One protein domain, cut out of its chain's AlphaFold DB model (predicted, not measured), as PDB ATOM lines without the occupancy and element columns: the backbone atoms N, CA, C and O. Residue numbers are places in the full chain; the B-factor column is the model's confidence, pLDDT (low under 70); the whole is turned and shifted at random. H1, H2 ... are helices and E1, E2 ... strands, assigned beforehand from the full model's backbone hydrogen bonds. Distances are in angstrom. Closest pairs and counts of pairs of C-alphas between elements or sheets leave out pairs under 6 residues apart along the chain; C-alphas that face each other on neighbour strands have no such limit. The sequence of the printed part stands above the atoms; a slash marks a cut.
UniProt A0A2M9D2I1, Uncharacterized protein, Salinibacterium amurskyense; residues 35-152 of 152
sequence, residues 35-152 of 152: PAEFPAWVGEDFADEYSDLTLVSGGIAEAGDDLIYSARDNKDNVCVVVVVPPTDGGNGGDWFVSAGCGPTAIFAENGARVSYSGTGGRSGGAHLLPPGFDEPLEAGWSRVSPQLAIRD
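What this domain is: This is residues 35 to 152 of the 152 residues of an uncharacterized protein of Salinibacterium amurskyense (UniProt A0A2M9D2I1). Two antiparallel sheets of four strands make a sandwich, their strands crossed at 45 degrees, with the small helix H2 at one end where the chain passes from the first sheet to the second. The sheet of long strands E1 to E4 is twisted, and the short helix H1 lies before E1, on neither sheet. The printed part has 118 residues with two named helices and eight named strands, in the order H1 E1 E2 E3 E4 H2 E5 E6 E7 E8. The sheets run E1 E2 E3 E4 and E5 E6 E8 E7; the class is mostly strand. The whole is compact, with a radius of gyration of the C-alphas of 13.8 A and spans of 40 by 31 by 21 A.

Where its parts are: H1 is residues 44 to 47, with C-alpha 44 at (13.509, -33.979, -39.886). E1, residues 50 to 60, is 22.2 A long and bends by 76 degrees at residue 53. E2, residues 64 to 73, is 25.9 A long and bends by 51 degrees at residue 70. E3 is residues 78 to 84, 19.8 A, and E4 residues 96 to 102, 20.6 A. H2, residues 104 to 110, is 10.0 A long. E5 is residues 112 to 117, 17.5 A, and E6 residues 123 to 128, 17.2 A. E7 is residues 142 to 145, and E8 residues 148 to 151, ending with C-alpha 151 at (23.812, -58.618, -47.819).

How they stand to each other: E1, E2, E3 and E4 form a meander, each strand the antiparallel neighbour of the one before. N 54 and O 70 of the hairpin E1 and E2 are 3.0 A apart, N 69 and O 81 of E2 and E3 2.8 A, and N 82 and O 98 of E3 and E4 2.8 A, within hydrogen-bond range. H2 only grazes both sheets; 2 of its 3 O i to N i+4 pairs are within range, and H1 is too short for such a pair. In the other sheet, N 114 and O 126 of the hairpin E5 and E6 are 2.8 A apart, N 127 and O 149 of E6 and E8 2.8 A, and N 150 and O 142 of the hairpin E7 and E8 2.9 A. Between the sheets, the closest C-alphas of E4 and E5 are those of Gly 100 and Val 114, 4.5 A apart. Those of E2 and E6 are Ile 68 and Ala 126, 7.3 A. E1 and E5 are apart.

The domain as a whole: The two farthest C-alphas, those of Gly 92 and Asp 134, are 40.5 A apart. The printed part has no cut. The links E3 to E4 and E6 to E7 are long, with 11 and 13 residues. The mean pLDDT of the printed part is 80.9; 27 residues are under 70, among them 58 to 64 and 87 to 94.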
ATOM      1  N   PRO A  35       5.092 -44.670 -53.063       72.06
ATOM      2  CA  PRO A  35       5.535 -43.424 -52.455       72.06
ATOM      3  C   PRO A  35       5.468 -43.568 -50.939       72.06
ATOM      4  O   PRO A  35       4.475 -44.077 -50.409       72.06
ATOM      5  N   ALA A  36       6.536 -43.181 -50.263       73.94
ATOM      6  CA  ALA A  36       6.650 -43.359 -48.831       73.94
ATOM      7  C   ALA A  36       7.178 -42.090 -48.181       73.94
ATOM      8  O   ALA A  36       7.922 -41.322 -48.783       73.94
ATOM      9  N   GLU A  37       6.797 -41.895 -46.931       69.19
ATOM     10  CA  GLU A  37       7.412 -40.901 -46.064       69.19
ATOM     11  C   GLU A  37       8.477 -41.604 -45.223       69.19
ATOM     12  O   GLU A  37       8.344 -42.793 -44.896       69.19
ATOM     13  N   PHE A  38       9.540 -40.880 -44.865       70.31
ATOM     14  CA  PHE A  38      10.432 -41.386 -43.833       70.31
ATOM     15  C   PHE A  38       9.639 -41.578 -42.539       70.31
ATOM     16  O   PHE A  38       8.752 -40.778 -42.226       70.31
ATOM     17  N   PRO A  39       9.957 -42.614 -41.751       68.44
ATOM     18  CA  PRO A  39       9.383 -42.732 -40.427       68.44
ATOM     19  C   PRO A  39       9.666 -41.459 -39.620       68.44
ATOM     20  O   PRO A  39      10.799 -40.991 -39.581       68.44
ATOM     21  N   ALA A  40       8.649 -40.915 -38.945       70.50
ATOM     22  CA  ALA A  40       8.730 -39.616 -38.258       70.50
ATOM     23  C   ALA A  40       9.859 -39.508 -37.207       70.50
ATOM     24  O   ALA A  40      10.237 -38.416 -36.797       70.50
ATOM     25  N   TRP A  41      10.397 -40.639 -36.753       69.62
ATOM     26  CA  TRP A  41      11.492 -40.724 -35.785       69.62
ATOM     27  C   TRP A  41      12.894 -40.772 -36.419       69.62
ATOM     28  O   TRP A  41      13.871 -40.716 -35.680       69.62
ATOM     29  N   VAL A  42      13.017 -40.839 -37.752       67.44
ATOM     30  CA  VAL A  42      14.301 -40.735 -38.483       67.44
ATOM     31  C   VAL A  42      14.884 -39.308 -38.428       67.44
ATOM     32  O   VAL A  42      16.048 -39.097 -38.754       67.44
ATOM     33  N   GLY A  43      14.129 -38.346 -37.888       63.19
ATOM     34  CA  GLY A  43      14.552 -36.959 -37.711       63.19
ATOM     35  C   GLY A  43      14.314 -36.130 -38.972       63.19
ATOM     36  O   GLY A  43      14.543 -36.592 -40.089       63.19
ATOM     37  N   GLU A  44      13.838 -34.897 -38.784       65.12
ATOM     38  CA  GLU A  44      13.509 -33.979 -39.886       65.12
ATOM     39  C   GLU A  44      14.749 -33.637 -40.728       65.12
ATOM     40  O   GLU A  44      14.663 -33.608 -41.949       65.12
ATOM     41  N   ASP A  45      15.925 -33.530 -40.098       69.38
ATOM     42  CA  ASP A  45      17.193 -33.247 -40.786       69.38
ATOM     43  C   ASP A  45      17.542 -34.291 -41.860       69.38
ATOM     44  O   ASP A  45      18.122 -33.959 -42.892       69.38
ATOM     45  N   PHE A  46      17.195 -35.562 -41.625       71.50
ATOM     46  CA  PHE A  46      17.424 -36.626 -42.599       71.50
ATOM     47  C   PHE A  46      16.341 -36.613 -43.680       71.50
ATOM     48  O   PHE A  46      16.632 -36.857 -44.843       71.50
ATOM     49  N   ALA A  47      15.096 -36.287 -43.321       69.06
ATOM     50  CA  ALA A  47      14.015 -36.152 -44.292       69.06
ATOM     51  C   ALA A  47      14.248 -34.992 -45.274       69.06
ATOM     52  O   ALA A  47      13.914 -35.125 -46.446       69.06
ATOM     53  N   ASP A  48      14.879 -33.906 -44.827       78.81
ATOM     54  CA  ASP A  48      15.200 -32.743 -45.662       78.81
ATOM     55  C   ASP A  48      16.363 -32.996 -46.643       78.81
ATOM     56  O   ASP A  48      16.523 -32.264 -47.625       78.81
ATOM     57  N   GLU A  49      17.183 -34.026 -46.407       84.00
ATOM     58  CA  GLU A  49      18.297 -34.386 -47.293       84.00
ATOM     59  C   GLU A  49      17.838 -35.160 -48.537       84.00
ATOM     60  O   GLU A  49      18.525 -35.109 -49.565       84.00
ATOM     61  N   TYR A  50      16.677 -35.826 -48.473       85.25
ATOM     62  CA  TYR A  50      16.210 -36.704 -49.541       85.25
ATOM     63  C   TYR A  50      14.803 -36.378 -50.059       85.25
ATOM     64  O   TYR A  50      13.878 -36.090 -49.309       85.25
ATOM     65  N   SER A  51      14.612 -36.525 -51.368       85.06
ATOM     66  CA  SER A  51      13.323 -36.418 -52.055       85.06
ATOM     67  C   SER A  51      12.968 -37.705 -52.803       85.06
ATOM     68  O   SER A  51      13.758 -38.648 -52.872       85.06
ATOM     69  N   ASP A  52      11.757 -37.762 -53.365       85.06
ATOM     70  CA  ASP A  52      11.264 -38.888 -54.178       85.06
ATOM     71  C   ASP A  52      11.351 -40.254 -53.481       85.06
ATOM     72  O   ASP A  52      11.628 -41.289 -54.098       85.06
ATOM     73  N   LEU A  53      11.099 -40.257 -52.170       84.56
ATOM     74  CA  LEU A  53      11.140 -41.470 -51.375       84.56
ATOM     75  C   LEU A  53      10.131 -42.504 -51.865       84.56
ATOM     76  O   LEU A  53       8.921 -42.278 -51.923       84.56
ATOM     77  N   THR A  54      10.651 -43.691 -52.145       87.06
ATOM     78  CA  THR A  54       9.858 -44.855 -52.522       87.06
ATOM     79  C   THR A  54      10.291 -46.033 -51.668       87.06
ATOM     80  O   THR A  54      11.477 -46.358 -51.619       87.06
ATOM     81  N   LEU A  55       9.341 -46.684 -50.994       84.94
ATOM     82  CA  LEU A  55       9.621 -47.909 -50.247       84.94
ATOM     83  C   LEU A  55       9.846 -49.058 -51.238       84.94
ATOM     84  O   LEU A  55       8.940 -49.425 -51.988       84.94
ATOM     85  N   VAL A  56      11.056 -49.616 -51.231       84.44
ATOM     86  CA  VAL A  56      11.504 -50.688 -52.137       84.44
ATOM     87  C   VAL A  56      11.253 -52.060 -51.529       84.44
ATOM     88  O   VAL A  56      10.868 -52.989 -52.233       84.44
ATOM     89  N   SER A  57      11.471 -52.191 -50.221       80.31
ATOM     90  CA  SER A  57      11.190 -53.413 -49.471       80.31
ATOM     91  C   SER A  57      10.912 -53.083 -48.012       80.31
ATOM     92  O   SER A  57      11.602 -52.248 -47.426       80.31
ATOM     93  N   GLY A  58       9.925 -53.760 -47.428       62.66
ATOM     94  CA  GLY A  58       9.699 -53.789 -45.985       62.66
ATOM     95  C   GLY A  58       9.930 -55.206 -45.473       62.66
ATOM     96  O   GLY A  58       9.235 -56.122 -45.911       62.66
ATOM     97  N   GLY A  59      10.907 -55.377 -44.585       59.06
ATOM     98  CA  GLY A  59      11.300 -56.670 -44.030       59.06
ATOM     99  C   GLY A  59      12.288 -57.406 -44.931       59.06
ATOM    100  O   GLY A  59      11.948 -57.855 -46.027       59.06
ATOM    101  N   ILE A  60      13.527 -57.533 -44.459       53.88
ATOM    102  CA  ILE A  60      14.561 -58.350 -45.096       53.88
ATOM    103  C   ILE A  60      14.660 -59.669 -44.318       53.88
ATOM    104  O   ILE A  60      14.538 -59.692 -43.093       53.88
ATOM    105  N   ALA A  61      14.802 -60.777 -45.048       42.22
ATOM    106  CA  ALA A  61      14.716 -62.140 -44.534       42.22
ATOM    107  C   ALA A  61      15.594 -62.406 -43.290       42.22
ATOM    108  O   ALA A  61      16.712 -61.924 -43.171       42.22
ATOM    109  N   GLU A  62      15.023 -63.195 -42.376       41.53
ATOM    110  CA  GLU A  62      15.571 -63.803 -41.147       41.53
ATOM    111  C   GLU A  62      16.214 -62.892 -40.079       41.53
ATOM    112  O   GLU A  62      16.401 -63.361 -38.955       41.53
ATOM    113  N   ALA A  63      16.449 -61.599 -40.340       40.38
ATOM    114  CA  ALA A  63      17.133 -60.714 -39.390       40.38
ATOM    115  C   ALA A  63      16.496 -59.335 -39.128       40.38
ATOM    116  O   ALA A  63      17.153 -58.534 -38.469       40.38
ATOM    117  N   GLY A  64      15.254 -59.038 -39.544       56.75
ATOM    118  CA  GLY A  64      14.457 -57.949 -38.939       56.75
ATOM    119  C   GLY A  64      13.582 -57.106 -39.875       56.75
ATOM    120  O   GLY A  64      13.633 -57.220 -41.098       56.75
ATOM    121  N   ASP A  65      12.785 -56.222 -39.260       71.19
ATOM    122  CA  ASP A  65      11.845 -55.282 -39.901       71.19
ATOM    123  C   ASP A  65      12.549 -54.092 -40.597       71.19
ATOM    124  O   ASP A  65      12.093 -52.950 -40.515       71.19
ATOM    125  N   ASP A  66      13.685 -54.337 -41.260       80.69
ATOM    126  CA  ASP A  66      14.438 -53.304 -41.979       80.69
ATOM    127  C   ASP A  66      13.589 -52.724 -43.117       80.69
ATOM    128  O   ASP A  66      12.948 -53.452 -43.887       80.69
ATOM    129  N   LEU A  67      13.610 -51.399 -43.241       85.12
ATOM    130  CA  LEU A  67      12.923 -50.672 -44.302       85.12
ATOM    131  C   LEU A  67      13.960 -50.150 -45.290       85.12
ATOM    132  O   LEU A  67      14.894 -49.441 -44.908       85.12
ATOM    133  N   ILE A  68      13.793 -50.498 -46.564       88.00
ATOM    134  CA  ILE A  68      14.669 -50.036 -47.640       88.00
ATOM    135  C   ILE A  68      13.905 -49.074 -48.527       88.00
ATOM    136  O   ILE A  68      12.878 -49.428 -49.111       88.00
ATOM    137  N   TYR A  69      14.471 -47.889 -48.700       88.69
ATOM    138  CA  TYR A  69      13.951 -46.847 -49.563       88.69
ATOM    139  C   TYR A  69      14.915 -46.577 -50.709       88.69
ATOM    140  O   TYR A  69      16.134 -46.670 -50.559       88.69
ATOM    141  N   SER A  70      14.365 -46.190 -51.852       90.88
ATOM    142  CA  SER A  70      15.100 -45.408 -52.833       90.88
ATOM    143  C   SER A  70      14.752 -43.945 -52.649       90.88
ATOM    144  O   SER A  70      13.596 -43.634 -52.352       90.88
ATOM    145  N   ALA A  71      15.710 -43.068 -52.895       91.50
ATOM    146  CA  ALA A  71      15.486 -41.635 -52.838       91.50
ATOM    147  C   ALA A  71      16.439 -40.882 -53.775       91.50
ATOM    148  O   ALA A  71      17.342 -41.474 -54.375       91.50
ATOM    149  N   ARG A  72      16.241 -39.570 -53.869       91.31
ATOM    150  CA  ARG A  72      17.175 -38.602 -54.449       91.31
ATOM    151  C   ARG A  72      17.789 -37.767 -53.339       91.31
ATOM    152  O   ARG A  72      17.044 -37.359 -52.464       91.31
ATOM    153  N   ASP A  73      19.093 -37.505 -53.359       91.44
ATOM    154  CA  ASP A  73      19.679 -36.501 -52.454       91.44
ATOM    155  C   ASP A  73      19.572 -35.075 -53.029       91.44
ATOM    156  O   ASP A  73      19.172 -34.858 -54.178       91.44
ATOM    157  N   ASN A  74      19.999 -34.078 -52.251       89.69
ATOM    158  CA  ASN A  74      20.032 -32.668 -52.660       89.69
ATOM    159  C   ASN A  74      20.955 -32.334 -53.856       89.69
ATOM    160  O   ASN A  74      20.965 -31.191 -54.325       89.69
ATOM    161  N   LYS A  75      21.738 -33.298 -54.352       91.19
ATOM    162  CA  LYS A  75      22.592 -33.193 -55.545       91.19
ATOM    163  C   LYS A  75      22.045 -34.016 -56.714       91.19
ATOM    164  O   LYS A  75      22.762 -34.191 -57.697       91.19
ATOM    165  N   ASP A  76      20.807 -34.498 -56.614       88.25
ATOM    166  CA  ASP A  76      20.161 -35.377 -57.593       88.25
ATOM    167  C   ASP A  76      20.892 -36.724 -57.789       88.25
ATOM    168  O   ASP A  76      20.789 -37.380 -58.828       88.25
ATOM    169  N   ASN A  77      21.630 -37.198 -56.781       92.69
ATOM    170  CA  ASN A  77      22.153 -38.562 -56.785       92.69
ATOM    171  C   ASN A  77      21.030 -39.553 -56.480       92.69
ATOM    172  O   ASN A  77      20.135 -39.271 -55.688       92.69
ATOM    173  N   VAL A  78      21.100 -40.743 -57.075       92.62
ATOM    174  CA  VAL A  78      20.220 -41.857 -56.717       92.62
ATOM    175  C   VAL A  78      20.757 -42.513 -55.454       92.62
ATOM    176  O   VAL A  78      21.922 -42.914 -55.411       92.62
ATOM    177  N   CYS A  79      19.902 -42.661 -54.451       93.06
ATOM    178  CA  CYS A  79      20.252 -43.209 -53.152       93.06
ATOM    179  C   CYS A  79      19.458 -44.474 -52.843       93.06
ATOM    180  O   CYS A  79      18.271 -44.578 -53.158       93.06
ATOM    181  N   VAL A  80      20.113 -45.408 -52.162       92.75
ATOM    182  CA  VAL A  80      19.452 -46.436 -51.358       92.75
ATOM    183  C   VAL A  80      19.607 -46.061 -49.893       92.75
ATOM    184  O   VAL A  80      20.709 -45.728 -49.456       92.75
ATOM    185  N   VAL A  81      18.514 -46.104 -49.142       91.00
ATOM    186  CA  VAL A  81      18.484 -45.798 -47.713       91.00
ATOM    187  C   VAL A  81      17.964 -47.015 -46.973       91.00
ATOM    188  O   VAL A  81      16.911 -47.547 -47.315       91.00
ATOM    189  N   VAL A  82      18.703 -47.454 -45.962       89.44
ATOM    190  CA  VAL A  82      18.304 -48.536 -45.067       89.44
ATOM    191  C   VAL A  82      18.016 -47.944 -43.707       89.44
ATOM    192  O   VAL A  82      18.832 -47.213 -43.145       89.44
ATOM    193  N   VAL A  83      16.855 -48.300 -43.183       85.69
ATOM    194  CA  VAL A  83      16.401 -47.945 -41.855       85.69
ATOM    195  C   VAL A  83      16.252 -49.238 -41.057       85.69
ATOM    196  O   VAL A  83      15.466 -50.111 -41.413       85.69
ATOM    197  N   VAL A  84      17.029 -49.352 -39.987       82.62
ATOM    198  CA  VAL A  84      17.179 -50.556 -39.170       82.62
ATOM    199  C   VAL A  84      16.521 -50.323 -37.805       82.62
ATOM    200  O   VAL A  84      16.895 -49.370 -37.108       82.62
ATOM    201  N   PRO A  85      15.561 -51.172 -37.393       76.31
ATOM    202  CA  PRO A  85      14.931 -51.103 -36.088       76.31
ATOM    203  C   PRO A  85      15.857 -51.517 -34.944       76.31
ATOM    204  O   PRO A  85      16.734 -52.370 -35.132       76.31
ATOM    205  N   PRO A  86      15.633 -50.967 -33.736       73.06
ATOM    206  CA  PRO A  86      16.322 -51.399 -32.535       73.06
ATOM    207  C   PRO A  86      15.970 -52.855 -32.224       73.06
ATOM    208  O   PRO A  86      14.826 -53.289 -32.374       73.06
ATOM    209  N   THR A  87      16.952 -53.607 -31.737       67.94
ATOM    210  CA  THR A  87      16.831 -55.047 -31.451       67.94
ATOM    211  C   THR A  87      15.824 -55.378 -30.346       67.94
ATOM    212  O   THR A  87      15.252 -56.464 -30.351       67.94
ATOM    213  N   ASP A  88      15.570 -54.442 -29.428       65.25
ATOM    214  CA  ASP A  88      14.794 -54.700 -28.207       65.25
ATOM    215  C   ASP A  88      13.331 -54.224 -28.293       65.25
ATOM    216  O   ASP A  88      12.635 -54.155 -27.278       65.25
ATOM    217  N   GLY A  89      12.840 -53.861 -29.487       55.06
ATOM    218  CA  GLY A  89      11.442 -53.447 -29.713       55.06
ATOM    219  C   GLY A  89      11.004 -52.187 -28.946       55.06
ATOM    220  O   GLY A  89       9.818 -51.855 -28.905       55.06
ATOM    221  N   GLY A  90      11.948 -51.492 -28.308       52.28
ATOM    222  CA  GLY A  90      11.712 -50.263 -27.569       52.28
ATOM    223  C   GLY A  90      11.626 -49.058 -28.499       52.28
ATOM    224  O   GLY A  90      12.482 -48.846 -29.354       52.28
ATOM    225  N   ASN A  91      10.621 -48.208 -28.286       47.91
ATOM    226  CA  ASN A  91      10.601 -46.862 -28.853       47.91
ATOM    227  C   ASN A  91      11.614 -45.986 -28.093       47.91
ATOM    228  O   ASN A  91      11.244 -45.259 -27.172       47.91
ATOM    229  N   GLY A  92      12.899 -46.092 -28.440       49.03
ATOM    230  CA  GLY A  92      13.950 -45.241 -27.885       49.03
ATOM    231  C   GLY A  92      15.357 -45.584 -28.379       49.03
ATOM    232  O   GLY A  92      15.796 -46.721 -28.263       49.03
ATOM    233  N   GLY A  93      16.068 -44.575 -28.888       53.34
ATOM    234  CA  GLY A  93      17.536 -44.505 -28.919       53.34
ATOM    235  C   GLY A  93      18.278 -45.164 -30.083       53.34
ATOM    236  O   GLY A  93      19.157 -44.520 -30.642       53.34
ATOM    237  N   ASP A  94      17.931 -46.394 -30.467       65.12
ATOM    238  CA  ASP A  94      18.861 -47.244 -31.241       65.12
ATOM    239  C   ASP A  94      18.409 -47.559 -32.674       65.12
ATOM    240  O   ASP A  94      18.855 -48.534 -33.282       65.12
ATOM    241  N   TRP A  95      17.524 -46.736 -33.234       73.88
ATOM    242  CA  TRP A  95      17.233 -46.793 -34.664       73.88
ATOM    243  C   TRP A  95      18.462 -46.347 -35.448       73.88
ATOM    244  O   TRP A  95      19.074 -45.321 -35.144       73.88
ATOM    245  N   PHE A  96      18.813 -47.111 -36.471       79.75
ATOM    246  CA  PHE A  96      19.987 -46.837 -37.279       79.75
ATOM    247  C   PHE A  96      19.568 -46.578 -38.722       79.75
ATOM    248  O   PHE A  96      18.817 -47.352 -39.307       79.75
ATOM    249  N   VAL A  97      20.068 -45.489 -39.303       85.62
ATOM    250  CA  VAL A  97      19.817 -45.140 -40.702       85.62
ATOM    251  C   VAL A  97      21.144 -45.012 -41.424       85.62
ATOM    252  O   VAL A  97      22.090 -44.412 -40.917       85.62
ATOM    253  N   SER A  98      21.221 -45.586 -42.618       88.94
ATOM    254  CA  SER A  98      22.382 -45.452 -43.487       88.94
ATOM    255  C   SER A  98      21.948 -45.313 -44.931       88.94
ATOM    256  O   SER A  98      20.999 -45.962 -45.367       88.94
ATOM    257  N   ALA A  99      22.666 -44.486 -45.679       91.88
ATOM    258  CA  ALA A  99      22.404 -44.248 -47.084       91.88
ATOM    259  C   ALA A  99      23.668 -44.432 -47.921       91.88
ATOM    260  O   ALA A  99      24.789 -44.179 -47.475       91.88
ATOM    261  N   GLY A 100      23.465 -44.871 -49.155       94.56
ATOM    262  CA  GLY A 100      24.492 -44.949 -50.177       94.56
ATOM    263  C   GLY A 100      23.968 -44.311 -51.448       94.56
ATOM    264  O   GLY A 100      22.965 -44.770 -51.990       94.56
ATOM    265  N   CYS A 101      24.645 -43.262 -51.906       94.38
ATOM    266  CA  CYS A 101      24.229 -42.460 -53.051       94.38
ATOM    267  C   CYS A 101      25.266 -42.513 -54.172       94.38
ATOM    268  O   CYS A 101      26.472 -42.585 -53.922       94.38
ATOM    269  N   GLY A 102      24.794 -42.438 -55.413       91.75
ATOM    270  CA  GLY A 102      25.637 -42.336 -56.597       91.75
ATOM    271  C   GLY A 102      25.010 -41.426 -57.654       91.75
ATOM    272  O   GLY A 102      23.785 -41.414 -57.791       91.75
ATOM    273  N   PRO A 103      25.817 -40.680 -58.432       93.00
ATOM    274  CA  PRO A 103      25.303 -39.914 -59.563       93.00
ATOM    275  C   PRO A 103      24.494 -40.801 -60.507       93.00
ATOM    276  O   PRO A 103      24.858 -41.957 -60.714       93.00
ATOM    277  N   THR A 104      23.450 -40.258 -61.141       89.00
ATOM    278  CA  THR A 104      22.560 -41.011 -62.049       89.00
ATOM    279  C   THR A 104      23.322 -41.836 -63.097       89.00
ATOM    280  O   THR A 104      22.977 -42.990 -63.346       89.00
ATOM    281  N   ALA A 105      24.402 -41.286 -63.664       88.06
ATOM    282  CA  ALA A 105      25.246 -41.996 -64.627       88.06
ATOM    283  C   ALA A 105      25.931 -43.235 -64.023       88.06
ATOM    284  O   ALA A 105      25.970 -44.284 -64.654       88.06
ATOM    285  N   ILE A 106      26.415 -43.138 -62.782       90.25
ATOM    286  CA  ILE A 106      27.048 -44.256 -62.069       90.25
ATOM    287  C   ILE A 106      25.999 -45.275 -61.618       90.25
ATOM    288  O   ILE A 106      26.232 -46.480 -61.709       90.25
ATOM    289  N   PHE A 107      24.831 -44.801 -61.175       90.69
ATOM    290  CA  PHE A 107      23.711 -45.665 -60.818       90.69
ATOM    291  C   PHE A 107      23.282 -46.544 -61.996       90.69
ATOM    292  O   PHE A 107      23.020 -47.726 -61.810       90.69
ATOM    293  N   ALA A 108      23.230 -45.997 -63.208       88.94
ATOM    294  CA  ALA A 108      22.832 -46.761 -64.383       88.94
ATOM    295  C   ALA A 108      23.776 -47.926 -64.711       88.94
ATOM    296  O   ALA A 108      23.333 -48.924 -65.271       88.94
ATOM    297  N   GLU A 109      25.053 -47.805 -64.351       89.81
ATOM    298  CA  GLU A 109      26.054 -48.849 -64.567       89.81
ATOM    299  C   GLU A 109      26.075 -49.866 -63.423       89.81
ATOM    300  O   GLU A 109      26.124 -51.066 -63.666       89.81
ATOM    301  N   ASN A 110      26.044 -49.395 -62.170       89.94
ATOM    302  CA  ASN A 110      26.385 -50.218 -61.005       89.94
ATOM    303  C   ASN A 110      25.340 -50.195 -59.885       89.94
ATOM    304  O   ASN A 110      25.506 -50.880 -58.878       89.94
ATOM    305  N   GLY A 111      24.278 -49.406 -60.012       92.06
ATOM    306  CA  GLY A 111      23.314 -49.170 -58.941       92.06
ATOM    307  C   GLY A 111      23.854 -48.305 -57.801       92.06
ATOM    308  O   GLY A 111      24.930 -47.711 -57.884       92.06
ATOM    309  N   ALA A 112      23.084 -48.232 -56.717       94.00
ATOM    310  CA  ALA A 112      23.454 -47.555 -55.477       94.00
ATOM    311  C   ALA A 112      23.470 -48.575 -54.339       94.00
ATOM    312  O   ALA A 112      22.547 -49.378 -54.216       94.00
ATOM    313  N   ARG A 113      24.509 -48.561 -53.503       94.31
ATOM    314  CA  ARG A 113      24.661 -49.540 -52.420       94.31
ATOM    315  C   ARG A 113      25.050 -48.891 -51.112       94.31
ATOM    316  O   ARG A 113      25.848 -47.957 -51.091       94.31
ATOM    317  N   VAL A 114      24.565 -49.468 -50.027       93.19
ATOM    318  CA  VAL A 114      24.944 -49.114 -48.669       93.19
ATOM    319  C   VAL A 114      25.291 -50.371 -47.893       93.19
ATOM    320  O   VAL A 114      24.693 -51.429 -48.069       93.19
ATOM    321  N   SER A 115      26.309 -50.257 -47.055       90.56
ATOM    322  CA  SER A 115      26.721 -51.274 -46.099       90.56
ATOM    323  C   SER A 115      26.572 -50.687 -44.714       90.56
ATOM    324  O   SER A 115      26.981 -49.548 -44.502       90.56
ATOM    325  N   TYR A 116      26.043 -51.463 -43.779       84.88
ATOM    326  CA  TYR A 116      25.930 -51.021 -42.403       84.88
ATOM    327  C   TYR A 116      26.470 -52.046 -41.421       84.88
ATOM    328  O   TYR A 116      26.457 -53.254 -41.650       84.88
ATOM    329  N   SER A 117      26.944 -51.513 -40.305       79.38
ATOM    330  CA  SER A 117      27.271 -52.236 -39.087       79.38
ATOM    331  C   SER A 117      26.627 -51.447 -37.952       79.38
ATOM    332  O   SER A 117      27.139 -50.397 -37.559       79.38
ATOM    333  N   GLY A 118      25.450 -51.890 -37.531       65.69
ATOM    334  CA  GLY A 118      24.620 -51.226 -36.539       65.69
ATOM    335  C   GLY A 118      24.934 -51.645 -35.104       65.69
ATOM    336  O   GLY A 118      25.658 -52.608 -34.829       65.69
ATOM    337  N   THR A 119      24.343 -50.907 -34.171       57.81
ATOM    338  CA  THR A 119      24.310 -51.230 -32.742       57.81
ATOM    339  C   THR A 119      23.589 -52.568 -32.526       57.81
ATOM    340  O   THR A 119      22.671 -52.912 -33.267       57.81
ATOM    341  N   GLY A 120      24.023 -53.370 -31.549       64.69
ATOM    342  CA  GLY A 120      23.451 -54.707 -31.309       64.69
ATOM    343  C   GLY A 120      24.047 -55.831 -32.168       64.69
ATOM    344  O   GLY A 120      23.543 -56.948 -32.142       64.69
ATOM    345  N   GLY A 121      25.134 -55.565 -32.905       68.88
ATOM    346  CA  GLY A 121      25.867 -56.588 -33.661       68.88
ATOM    347  C   GLY A 121      25.232 -56.967 -35.000       68.88
ATOM    348  O   GLY A 121      25.657 -57.942 -35.612       68.88
ATOM    349  N   ARG A 122      24.237 -56.200 -35.462       76.12
ATOM    350  CA  ARG A 122      23.622 -56.378 -36.779       76.12
ATOM    351  C   ARG A 122      24.511 -55.740 -37.839       76.12
ATOM    352  O   ARG A 122      24.898 -54.580 -37.720       76.12
ATOM    353  N   SER A 123      24.827 -56.483 -38.882       83.56
ATOM    354  CA  SER A 123      25.466 -55.966 -40.087       83.56
ATOM    355  C   SER A 123      24.613 -56.315 -41.286       83.56
ATOM    356  O   SER A 123      23.781 -57.208 -41.206       83.56
ATOM    357  N   GLY A 124      24.824 -55.597 -42.379       88.50
ATOM    358  CA  GLY A 124      24.187 -55.944 -43.629       88.50
ATOM    359  C   GLY A 124      24.456 -54.927 -44.722       88.50
ATOM    360  O   GLY A 124      25.452 -54.184 -44.706       88.50
ATOM    361  N   GLY A 125      23.570 -54.906 -45.704       90.88
ATOM    362  CA  GLY A 125      23.576 -53.919 -46.765       90.88
ATOM    363  C   GLY A 125      22.390 -54.049 -47.704       90.88
ATOM    364  O   GLY A 125      21.778 -55.109 -47.821       90.88
ATOM    365  N   ALA A 126      22.111 -52.961 -48.412       92.44
ATOM    366  CA  ALA A 126      21.152 -52.927 -49.506       92.44
ATOM    367  C   ALA A 126      21.829 -52.380 -50.761       92.44
ATOM    368  O   ALA A 126      22.634 -51.450 -50.693       92.44
ATOM    369  N   HIS A 127      21.492 -52.959 -51.906       94.19
ATOM    370  CA  HIS A 127      21.988 -52.574 -53.219       94.19
ATOM    371  C   HIS A 127      20.795 -52.414 -54.155       94.19
ATOM    372  O   HIS A 127      20.194 -53.391 -54.600       94.19
ATOM    373  N   LEU A 128      20.439 -51.159 -54.413       92.94
ATOM    374  CA  LEU A 128      19.434 -50.771 -55.390       92.94
ATOM    375  C   LEU A 128      20.033 -50.913 -56.789       92.94
ATOM    376  O   LEU A 128      21.003 -50.234 -57.129       92.94
ATOM    377  N   LEU A 129      19.455 -51.805 -57.583       93.00
ATOM    378  CA  LEU A 129      19.937 -52.156 -58.914       93.00
ATOM    379  C   LEU A 129      19.214 -51.321 -59.980       93.00
ATOM    380  O   LEU A 129      18.002 -51.098 -59.860       93.00
ATOM    381  N   PRO A 130      19.911 -50.886 -61.043       91.44
ATOM    382  CA  PRO A 130      19.263 -50.194 -62.141       91.44
ATOM    383  C   PRO A 130      18.323 -51.146 -62.900       91.44
ATOM    384  O   PRO A 130      18.489 -52.372 -62.865       91.44
ATOM    385  N   PRO A 131      17.307 -50.614 -63.600       87.12
ATOM    386  CA  PRO A 131      16.427 -51.427 -64.429       87.12
ATOM    387  C   PRO A 131      17.218 -52.265 -65.440       87.12
ATOM    388  O   PRO A 131      18.056 -51.744 -66.166       87.12
ATOM    389  N   GLY A 132      16.925 -53.565 -65.503       87.56
ATOM    390  CA  GLY A 132      17.581 -54.477 -66.443       87.56
ATOM    391  C   GLY A 132      18.981 -54.941 -66.034       87.56
ATOM    392  O   GLY A 132      19.603 -55.638 -66.820       87.56
ATOM    393  N   PHE A 133      19.457 -54.613 -64.827       90.06
ATOM    394  CA  PHE A 133      20.755 -55.077 -64.333       90.06
ATOM    395  C   PHE A 133      20.824 -56.609 -64.274       90.06
ATOM    396  O   PHE A 133      20.152 -57.240 -63.447       90.06
ATOM    397  N   ASP A 134      21.656 -57.199 -65.124       90.56
ATOM    398  CA  ASP A 134      21.872 -58.640 -65.286       90.56
ATOM    399  C   ASP A 134      23.307 -59.079 -64.954       90.56
ATOM    400  O   ASP A 134      23.585 -60.279 -64.895       90.56
ATOM    401  N   GLU A 135      24.184 -58.122 -64.647       90.69
ATOM    402  CA  GLU A 135      25.553 -58.390 -64.222       90.69
ATOM    403  C   GLU A 135      25.603 -59.203 -62.911       90.69
ATOM    404  O   GLU A 135      24.718 -59.082 -62.042       90.69
ATOM    405  N   PRO A 136      26.639 -60.045 -62.731       92.38
ATOM    406  CA  PRO A 136      26.833 -60.798 -61.502       92.38
ATOM    407  C   PRO A 136      26.963 -59.878 -60.286       92.38
ATOM    408  O   PRO A 136      27.706 -58.897 -60.299       92.38
ATOM    409  N   LEU A 137      26.282 -60.240 -59.199       92.81
ATOM    410  CA  LEU A 137      26.461 -59.563 -57.919       92.81
ATOM    411  C   LEU A 137      27.809 -59.937 -57.292       92.81
ATOM    412  O   LEU A 137      28.290 -61.065 -57.439       92.81
ATOM    413  N   GLU A 138      28.404 -58.993 -56.560       91.19
ATOM    414  CA  GLU A 138      29.597 -59.255 -55.755       91.19
ATOM    415  C   GLU A 138      29.336 -60.366 -54.721       91.19
ATOM    416  O   GLU A 138      28.215 -60.563 -54.247       91.19
ATOM    417  N   ALA A 139      30.394 -61.081 -54.330       91.75
ATOM    418  CA  ALA A 139      30.293 -62.134 -53.326       91.75
ATOM    419  C   ALA A 139      29.674 -61.610 -52.015       91.75
ATOM    420  O   ALA A 139      30.075 -60.567 -51.499       91.75
ATOM    421  N   GLY A 140      28.714 -62.363 -51.474       89.44
ATOM    422  CA  GLY A 140      27.969 -62.005 -50.263       89.44
ATOM    423  C   GLY A 140      26.652 -61.269 -50.518       89.44
ATOM    424  O   GLY A 140      25.855 -61.156 -49.598       89.44
ATOM    425  N   TRP A 141      26.380 -60.818 -51.746       92.19
ATOM    426  CA  TRP A 141      25.096 -60.214 -52.094       92.19
ATOM    427  C   TRP A 141      24.118 -61.240 -52.669       92.19
ATOM    428  O   TRP A 141      24.457 -62.020 -53.560       92.19
ATOM    429  N   SER A 142      22.874 -61.179 -52.207       91.62
ATOM    430  CA  SER A 142      21.763 -62.017 -52.654       91.62
ATOM    431  C   SER A 142      20.687 -61.151 -53.297       91.62
ATOM    432  O   SER A 142      20.175 -60.216 -52.681       91.62
ATOM    433  N   ARG A 143      20.314 -61.452 -54.547       90.94
ATOM    434  CA  ARG A 143      19.207 -60.759 -55.218       90.94
ATOM    435  C   ARG A 143      17.877 -61.196 -54.606       90.94
ATOM    436  O   ARG A 143      17.568 -62.384 -54.617       90.94
ATOM    437  N   VAL A 144      17.075 -60.238 -54.147       87.81
ATOM    438  CA  VAL A 144      15.736 -60.487 -53.574       87.81
ATOM    439  C   VAL A 144      14.609 -59.976 -54.462       87.81
ATOM    440  O   VAL A 144      13.489 -60.470 -54.387       87.81
ATOM    441  N   SER A 145      14.900 -59.024 -55.349       86.56
ATOM    442  CA  SER A 145      13.973 -58.560 -56.379       86.56
ATOM    443  C   SER A 145      14.738 -58.105 -57.630       86.56
ATOM    444  O   SER A 145      15.967 -57.990 -57.596       86.56
ATOM    445  N   PRO A 146      14.059 -57.816 -58.756       87.56
ATOM    446  CA  PRO A 146      14.720 -57.289 -59.952       87.56
ATOM    447  C   PRO A 146      15.552 -56.023 -59.702       87.56
ATOM    448  O   PRO A 146      16.549 -55.826 -60.390       87.56
ATOM    449  N   GLN A 147      15.162 -55.206 -58.720       88.75
ATOM    450  CA  GLN A 147      15.774 -53.909 -58.412       88.75
ATOM    451  C   GLN A 147      16.483 -53.885 -57.051       88.75
ATOM    452  O   GLN A 147      16.962 -52.833 -56.645       88.75
ATOM    453  N   LEU A 148      16.562 -55.010 -56.332       89.88
ATOM    454  CA  LEU A 148      17.150 -55.044 -54.996       89.88
ATOM    455  C   LEU A 148      17.969 -56.312 -54.758       89.88
ATOM    456  O   LEU A 148      17.488 -57.438 -54.927       89.88
ATOM    457  N   ALA A 149      19.190 -56.106 -54.278       92.25
ATOM    458  CA  ALA A 149      19.996 -57.117 -53.620       92.25
ATOM    459  C   ALA A 149      20.307 -56.704 -52.178       92.25
ATOM    460  O   ALA A 149      20.351 -55.518 -51.849       92.25
ATOM    461  N   ILE A 150      20.513 -57.698 -51.323       91.00
ATOM    462  CA  ILE A 150      20.812 -57.533 -49.899       91.00
ATOM    463  C   ILE A 150      22.098 -58.271 -49.549       91.00
ATOM    464  O   ILE A 150      22.486 -59.208 -50.251       91.00
ATOM    465  N   ARG A 151      22.736 -57.866 -48.459       89.19
ATOM    466  CA  ARG A 151      23.812 -58.618 -47.819       89.19
ATOM    467  C   ARG A 151      23.472 -58.765 -46.344       89.19
ATOM    468  O   ARG A 151      23.139 -57.755 -45.726       89.19
ATOM    469  N   ASP A 152      23.618 -59.978 -45.828       76.25
ATOM    470  CA  ASP A 152      23.504 -60.308 -44.401       76.25
ATOM    471  C   ASP A 152      24.867 -60.177 -43.687       76.25
ATOM    472  O   ASP A 152      25.914 -60.383 -44.354       76.25
TER     473      ASP A 152